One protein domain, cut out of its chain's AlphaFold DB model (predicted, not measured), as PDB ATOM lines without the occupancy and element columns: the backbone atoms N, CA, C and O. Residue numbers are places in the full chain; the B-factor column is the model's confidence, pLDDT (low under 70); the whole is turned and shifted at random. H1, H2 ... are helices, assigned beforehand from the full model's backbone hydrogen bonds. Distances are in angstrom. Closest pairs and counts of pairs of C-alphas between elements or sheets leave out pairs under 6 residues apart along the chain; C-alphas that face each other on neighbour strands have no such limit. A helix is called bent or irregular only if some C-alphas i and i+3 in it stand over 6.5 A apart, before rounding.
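Overview. This is residues 157 to 214 of the 306 residues of an uncharacterized protein of Nocardioides iriomotensis (UniProt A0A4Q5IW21). A small triangle of three helices: H1 and H2 lie side by side as a hairpin, and H3 folds back over H2, its later part packing on it. The printed part has 58 residues with three named helices, H1, H2, H3 in chain order, and no named strand; its class is all helix. It is compact and rounded, with a radius of gyration of the C-alphas of 10.6 A and spans of 29 by 25 by 16 A.

Arrangement. H1, residues 162 to 175, and H2, residues 182 to 195, form a helical hairpin and touch at a shallow tilt of 20 degrees, opposite ways; their closest C-alphas, His 165 and Leu 189, are 5.6 A apart. H3, residues 200 to 212, forms a helical hairpin with H2 at a shallow tilt of 31 degrees, opposite ways, and touches it with residues 206 to 210 alone; the closest C-alphas, Val 186 and Arg 210, are 6.3 A apart. H1 and H3 are near each other. Every O i to N i+4 pair is within hydrogen-bond range in H1 and H2, and 7 of 9 in H3.

Along the chain. H1, H2 and H3 each measure 20.1 A. H1 begins at C-alpha 162 (41.513, 10.363, 25.609); H3 ends at C-alpha 212 (25.883, 19.623, 21.669). H3 is irregular: C-alphas 201 and 204 are 7.1 A apart.

Size, cuts and confidence. The C-alphas farthest apart, Gly 178 and Arg 198, are 29.1 A apart. The printed part has no cut; link H1 to H2 is short, H2 to H3 tight. The pLDDT is under 70 at residues 158 to 160, 177 and 197 to 201.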
ATOM      1  N   THR A 157      42.635   5.026  15.036       72.94
ATOM      2  CA  THR A 157      43.585   4.085  15.631       72.94
ATOM      3  C   THR A 157      42.967   3.432  16.864       72.94
ATOM      4  O   THR A 157      42.499   4.111  17.778       72.94
ATOM      5  N   ASP A 158      43.044   2.102  16.963       64.38
ATOM      6  CA  ASP A 158      42.524   1.353  18.127       64.38
ATOM      7  C   ASP A 158      43.176   1.763  19.464       64.38
ATOM      8  O   ASP A 158      42.668   1.468  20.553       64.38
ATOM      9  N   ARG A 159      44.322   2.450  19.380       65.81
ATOM     10  CA  ARG A 159      45.148   2.920  20.498       65.81
ATOM     11  C   ARG A 159      44.980   4.409  20.807       65.81
ATOM     12  O   ARG A 159      45.699   4.896  21.682       65.81
ATOM     13  N   ALA A 160      44.072   5.108  20.126       68.19
ATOM     14  CA  ALA A 160      43.785   6.511  20.393       68.19
ATOM     15  C   ALA A 160      43.413   6.693  21.872       68.19
ATOM     16  O   ALA A 160      42.512   6.026  22.393       68.19
ATOM     17  N   ARG A 161      44.139   7.566  22.573       74.25
ATOM     18  CA  ARG A 161      43.901   7.859  23.987       74.25
ATOM     19  C   ARG A 161      42.868   8.980  24.083       74.25
ATOM     20  O   ARG A 161      42.369   9.512  23.091       74.25
ATOM     21  N   VAL A 162      42.503   9.316  25.316       75.88
ATOM     22  CA  VAL A 162      41.513  10.363  25.609       75.88
ATOM     23  C   VAL A 162      41.898  11.698  24.956       75.88
ATOM     24  O   VAL A 162      41.036  12.383  24.414       75.88
ATOM     25  N   TRP A 163      43.186  12.049  24.949       74.56
ATOM     26  CA  TRP A 163      43.654  13.319  24.393       74.56
ATOM     27  C   TRP A 163      43.515  13.389  22.872       74.56
ATOM     28  O   TRP A 163      43.073  14.409  22.362       74.56
ATOM     29  N   GLU A 164      43.776  12.307  22.142       77.06
ATOM     30  CA  GLU A 164      43.608  12.258  20.687       77.06
ATOM     31  C   GLU A 164      42.147  12.520  20.284       77.06
ATOM     32  O   GLU A 164      41.889  13.253  19.330       77.06
ATOM     33  N   HIS A 165      41.181  12.026  21.068       80.94
ATOM     34  CA  HIS A 165      39.761  12.322  20.857       80.94
ATOM     35  C   HIS A 165      39.411  13.782  21.184       80.94
ATOM     36  O   HIS A 165      38.653  14.410  20.449       80.94
ATOM     37  N   VAL A 166      39.988  14.348  22.253       79.44
ATOM     38  CA  VAL A 166      39.854  15.781  22.576       79.44
ATOM     39  C   VAL A 166      40.386  16.646  21.429       79.44
ATOM     40  O   VAL A 166      39.732  17.612  21.039       79.44
ATOM     41  N   HIS A 167      41.532  16.291  20.845       77.50
ATOM     42  CA  HIS A 167      42.092  17.014  19.703       77.50
ATOM     43  C   HIS A 167      41.234  16.883  18.457       77.50
ATOM     44  O   HIS A 167      41.011  17.887  17.787       77.50
ATOM     45  N   ALA A 168      40.695  15.699  18.176       80.94
ATOM     46  CA  ALA A 168      39.784  15.512  17.054       80.94
ATOM     47  C   ALA A 168      38.516  16.361  17.216       80.94
ATOM     48  O   ALA A 168      38.135  17.066  16.287       80.94
ATOM     49  N   LEU A 169      37.909  16.391  18.407       83.88
ATOM     50  CA  LEU A 169      36.761  17.263  18.685       83.88
ATOM     51  C   LEU A 169      37.112  18.734  18.522       83.88
ATOM     52  O   LEU A 169      36.359  19.471  17.890       83.88
ATOM     53  N   ALA A 170      38.281  19.148  19.008       78.94
ATOM     54  CA  ALA A 170      38.726  20.520  18.843       78.94
ATOM     55  C   ALA A 170      39.008  20.890  17.376       78.94
ATOM     56  O   ALA A 170      38.724  22.009  16.953       78.94
ATOM     57  N   THR A 171      39.521  19.941  16.590       77.62
ATOM     58  CA  THR A 171      39.708  20.067  15.137       77.62
ATOM     59  C   THR A 171      38.365  20.280  14.450       77.62
ATOM     60  O   THR A 171      38.194  21.240  13.706       77.62
ATOM     61  N   MET A 172      37.390  19.419  14.752       84.00
ATOM     62  CA  MET A 172      36.055  19.465  14.160       84.00
ATOM     63  C   MET A 172      35.314  20.751  14.526       84.00
ATOM     64  O   MET A 172      34.782  21.404  13.640       84.00
ATOM     65  N   GLN A 173      35.318  21.157  15.800       78.50
ATOM     66  CA  GLN A 173      34.655  22.394  16.230       78.50
ATOM     67  C   GLN A 173      35.258  23.637  15.572       78.50
ATOM     68  O   GLN A 173      34.521  24.555  15.218       78.50
ATOM     69  N   ALA A 174      36.578  23.654  15.372       75.25
ATOM     70  CA  ALA A 174      37.242  24.747  14.679       75.25
ATOM     71  C   ALA A 174      36.993  24.737  13.157       75.25
ATOM     72  O   ALA A 174      36.894  25.803  12.553       75.25
ATOM     73  N   ALA A 175      36.860  23.555  12.546       75.25
ATOM     74  CA  ALA A 175      36.522  23.401  11.130       75.25
ATOM     75  C   ALA A 175      35.047  23.742  10.833       75.25
ATOM     76  O   ALA A 175      34.736  24.277   9.769       75.25
ATOM     77  N   GLY A 176      34.141  23.476  11.778       76.69
ATOM     78  CA  GLY A 176      32.745  23.893  11.718       76.69
ATOM     79  C   GLY A 176      31.820  23.081  12.639       76.69
ATOM     80  O   GLY A 176      32.016  21.882  12.834       76.69
ATOM     81  N   PRO A 177      30.738  23.689  13.162       65.12
ATOM     82  CA  PRO A 177      29.879  23.082  14.187       65.12
ATOM     83  C   PRO A 177      29.054  21.870  13.714       65.12
ATOM     84  O   PRO A 177      28.417  21.214  14.530       65.12
ATOM     85  N   GLY A 178      29.037  21.570  12.412       79.50
ATOM     86  CA  GLY A 178      28.255  20.484  11.811       79.50
ATOM     87  C   GLY A 178      29.088  19.312  11.298       79.50
ATOM     88  O   GLY A 178      28.636  18.618  10.389       79.50
ATOM     89  N   HIS A 179      30.314  19.121  11.797       86.44
ATOM     90  CA  HIS A 179      31.192  18.072  11.282       86.44
ATOM     91  C   HIS A 179      30.523  16.681  11.385       86.44
ATOM     92  O   HIS A 179      30.077  16.296  12.471       86.44
ATOM     93  N   PRO A 180      30.476  15.885  10.296       88.81
ATOM     94  CA  PRO A 180      29.666  14.662  10.230       88.81
ATOM     95  C   PRO A 180      30.081  13.589  11.246       88.81
ATOM     96  O   PRO A 180      29.260  12.776  11.658       88.81
ATOM     97  N   ARG A 181      31.346  13.603  11.678       89.88
ATOM     98  CA  ARG A 181      31.889  12.662  12.674       89.88
ATOM     99  C   ARG A 181      31.775  13.134  14.125       89.88
ATOM    100  O   ARG A 181      32.236  12.434  15.019       89.88
ATOM    101  N   PHE A 182      31.198  14.310  14.383       90.44
ATOM    102  CA  PHE A 182      31.197  14.890  15.728       90.44
ATOM    103  C   PHE A 182      30.562  13.946  16.758       90.44
ATOM    104  O   PHE A 182      31.193  13.619  17.760       90.44
ATOM    105  N   VAL A 183      29.368  13.426  16.456       93.12
ATOM    106  CA  VAL A 183      28.635  12.493  17.331       93.12
ATOM    107  C   VAL A 183      29.462  11.234  17.626       93.12
ATOM    108  O   VAL A 183      29.667  10.905  18.791       93.12
ATOM    109  N   GLU A 184      30.008  10.594  16.585       93.06
ATOM    110  CA  GLU A 184      30.841   9.383  16.692       93.06
ATOM    111  C   GLU A 184      32.031   9.590  17.643       93.06
ATOM    112  O   GLU A 184      32.300   8.772  18.525       93.06
ATOM    113  N   VAL A 185      32.758  10.696  17.483       92.06
ATOM    114  CA  VAL A 185      33.954  10.964  18.290       92.06
ATOM    115  C   VAL A 185      33.583  11.331  19.729       92.06
ATOM    116  O   VAL A 185      34.309  10.944  20.646       92.06
ATOM    117  N   VAL A 186      32.461  12.027  19.961       92.88
ATOM    118  CA  VAL A 186      31.969  12.311  21.322       92.88
ATOM    119  C   VAL A 186      31.616  11.017  22.055       92.88
ATOM    120  O   VAL A 186      31.965  10.872  23.231       92.88
ATOM    121  N   GLU A 187      30.960  10.065  21.391       93.06
ATOM    122  CA  GLU A 187      30.656   8.757  21.982       93.06
ATOM    123  C   GLU A 187      31.939   8.013  22.357       93.06
ATOM    124  O   GLU A 187      32.109   7.649  23.523       93.06
ATOM    125  N   ARG A 188      32.904   7.911  21.431       91.50
ATOM    126  CA  ARG A 188      34.202   7.272  21.709       91.50
ATOM    127  C   ARG A 188      34.975   7.968  22.828       91.50
ATOM    128  O   ARG A 188      35.522   7.295  23.701       91.50
ATOM    129  N   LEU A 189      35.010   9.304  22.852       89.56
ATOM    130  CA  LEU A 189      35.623  10.052  23.954       89.56
ATOM    131  C   LEU A 189      34.951   9.698  25.283       89.56
ATOM    132  O   LEU A 189      35.647   9.462  26.269       89.56
ATOM    133  N   THR A 190      33.617   9.663  25.306       90.56
ATOM    134  CA  THR A 190      32.842   9.341  26.508       90.56
ATOM    135  C   THR A 190      33.226   7.958  27.034       90.56
ATOM    136  O   THR A 190      33.534   7.823  28.215       90.56
ATOM    137  N   GLU A 191      33.267   6.947  26.164       88.62
ATOM    138  CA  GLU A 191      33.652   5.577  26.522       88.62
ATOM    139  C   GLU A 191      35.085   5.504  27.062       88.62
ATOM    140  O   GLU A 191      35.339   4.913  28.115       88.62
ATOM    141  N   ARG A 192      36.032   6.145  26.369       83.75
ATOM    142  CA  ARG A 192      37.448   6.153  26.764       83.75
ATOM    143  C   ARG A 192      37.665   6.877  28.084       83.75
ATOM    144  O   ARG A 192      38.418   6.390  28.925       83.75
ATOM    145  N   TRP A 193      37.008   8.015  28.281       81.88
ATOM    146  CA  TRP A 193      37.095   8.768  29.527       81.88
ATOM    147  C   TRP A 193      36.408   8.026  30.679       81.88
ATOM    148  O   TRP A 193      36.946   7.995  31.780       81.88
ATOM    149  N   ALA A 194      35.277   7.354  30.440       82.00
ATOM    150  CA  ALA A 194      34.629   6.523  31.455       82.00
ATOM    151  C   ALA A 194      35.519   5.347  31.898       82.00
ATOM    152  O   ALA A 194      35.525   4.991  33.077       82.00
ATOM    153  N   ALA A 195      36.307   4.776  30.977       80.25
ATOM    154  CA  ALA A 195      37.291   3.740  31.289       80.25
ATOM    155  C   ALA A 195      38.517   4.275  32.059       80.25
ATOM    156  O   ALA A 195      39.119   3.539  32.842       80.25
ATOM    157  N   ASP A 196      38.892   5.540  31.848       72.19
ATOM    158  CA  ASP A 196      40.027   6.192  32.507       72.19
ATOM    159  C   ASP A 196      39.766   7.690  32.792       72.19
ATOM    160  O   ASP A 196      40.216   8.566  32.044       72.19
ATOM    161  N   PRO A 197      39.082   8.017  33.905       68.62
ATOM    162  CA  PRO A 197      38.652   9.384  34.207       68.62
ATOM    163  C   PRO A 197      39.740  10.232  34.890       68.62
ATOM    164  O   PRO A 197      39.447  11.254  35.511       68.62
ATOM    165  N   ARG A 198      41.018   9.828  34.794       61.44
ATOM    166  CA  ARG A 198      42.160  10.579  35.353       61.44
ATOM    167  C   ARG A 198      42.259  12.025  34.841       61.44
ATOM    168  O   ARG A 198      42.692  12.874  35.623       61.44
ATOM    169  N   PRO A 199      41.850  12.366  33.600       66.69
ATOM    170  CA  PRO A 199      41.680  13.757  33.185       66.69
ATOM    171  C   PRO A 199      40.416  14.363  33.821       66.69
ATOM    172  O   PRO A 199      39.394  14.560  33.167       66.69
ATOM    173  N   ILE A 200      40.475  14.645  35.123       65.50
ATOM    174  CA  ILE A 200      39.317  15.095  35.916       65.50
ATOM    175  C   ILE A 200      38.677  16.375  35.379       65.50
ATOM    176  O   ILE A 200      37.469  16.567  35.483       65.50
ATOM    177  N   THR A 201      39.493  17.237  34.775       69.38
ATOM    178  CA  THR A 201      39.068  18.513  34.204       69.38
ATOM    179  C   THR A 201      38.230  18.331  32.945       69.38
ATOM    180  O   THR A 201      37.531  19.262  32.568       69.38
ATOM    181  N   LEU A 202      38.249  17.147  32.316       74.38
ATOM    182  CA  LEU A 202      37.515  16.885  31.077       74.38
ATOM    183  C   LEU A 202      36.026  16.611  31.284       74.38
ATOM    184  O   LEU A 202      35.268  16.778  30.335       74.38
ATOM    185  N   ARG A 203      35.581  16.234  32.491       80.50
ATOM    186  CA  ARG A 203      34.166  15.915  32.758       80.50
ATOM    187  C   ARG A 203      33.178  16.974  32.227       80.50
ATOM    188  O   ARG A 203      32.326  16.597  31.427       80.50
ATOM    189  N   PRO A 204      33.282  18.269  32.596       81.19
ATOM    190  CA  PRO A 204      32.342  19.285  32.111       81.19
ATOM    191  C   PRO A 204      32.367  19.448  30.584       81.19
ATOM    192  O   PRO A 204      31.350  19.793  29.988       81.19
ATOM    193  N   PHE A 205      33.497  19.166  29.931       84.06
ATOM    194  CA  PHE A 205      33.618  19.225  28.473       84.06
ATOM    195  C   PHE A 205      32.970  18.023  27.794       84.06
ATOM    196  O   PHE A 205      32.262  18.198  26.807       84.06
ATOM    197  N   VAL A 206      33.145  16.818  28.348       85.44
ATOM    198  CA  VAL A 206      32.440  15.619  27.878       85.44
ATOM    199  C   VAL A 206      30.928  15.821  28.008       85.44
ATOM    200  O   VAL A 206      30.200  15.584  27.050       85.44
ATOM    201  N   GLU A 207      30.447  16.321  29.150       88.50
ATOM    202  CA  GLU A 207      29.021  16.613  29.366       88.50
ATOM    203  C   GLU A 207      28.490  17.649  28.360       88.50
ATOM    204  O   GLU A 207      27.447  17.429  27.738       88.50
ATOM    205  N   ARG A 208      29.233  18.740  28.140       89.00
ATOM    206  CA  ARG A 208      28.889  19.781  27.162       89.00
ATOM    207  C   ARG A 208      28.835  19.240  25.732       89.00
ATOM    208  O   ARG A 208      27.830  19.427  25.055       89.00
ATOM    209  N   TRP A 209      29.879  18.549  25.274       90.56
ATOM    210  CA  TRP A 209      29.937  18.025  23.908       90.56
ATOM    211  C   TRP A 209      28.887  16.948  23.643       90.56
ATOM    212  O   TRP A 209      28.358  16.875  22.538       90.56
ATOM    213  N   ARG A 210      28.520  16.150  24.652       93.19
ATOM    214  CA  ARG A 210      27.370  15.241  24.551       93.19
ATOM    215  C   ARG A 210      26.068  15.999  24.328       93.19
ATOM    216  O   ARG A 210      25.308  15.620  23.442       93.19
ATOM    217  N   ALA A 211      25.830  17.068  25.085       91.94
ATOM    218  CA  ALA A 211      24.644  17.900  24.902       91.94
ATOM    219  C   ALA A 211      24.611  18.549  23.505       91.94
ATOM    220  O   ALA A 211      23.576  18.517  22.843       91.94
ATOM    221  N   GLU A 212      25.745  19.067  23.025       90.19
ATOM    222  CA  GLU A 212      25.883  19.623  21.669       90.19
ATOM    223  C   GLU A 212      25.648  18.571  20.573       90.19
ATOM    224  O   GLU A 212      25.030  18.867  19.555       90.19
ATOM    225  N   ALA A 213      26.080  17.327  20.802       91.56
ATOM    226  CA  ALA A 213      25.836  16.194  19.912       91.56
ATOM    227  C   ALA A 213      24.389  15.659  19.976       91.56
ATOM    228  O   ALA A 213      24.062  14.714  19.260       91.56
ATOM    229  N   GLY A 214      23.527  16.210  20.840       93.62
ATOM    230  CA  GLY A 214      22.169  15.701  21.066       93.62
ATOM    231  C   GLY A 214      22.133  14.327  21.748       93.62
ATOM    232  O   GLY A 214      21.121  13.629  21.680       93.62
TER     233      GLY A 214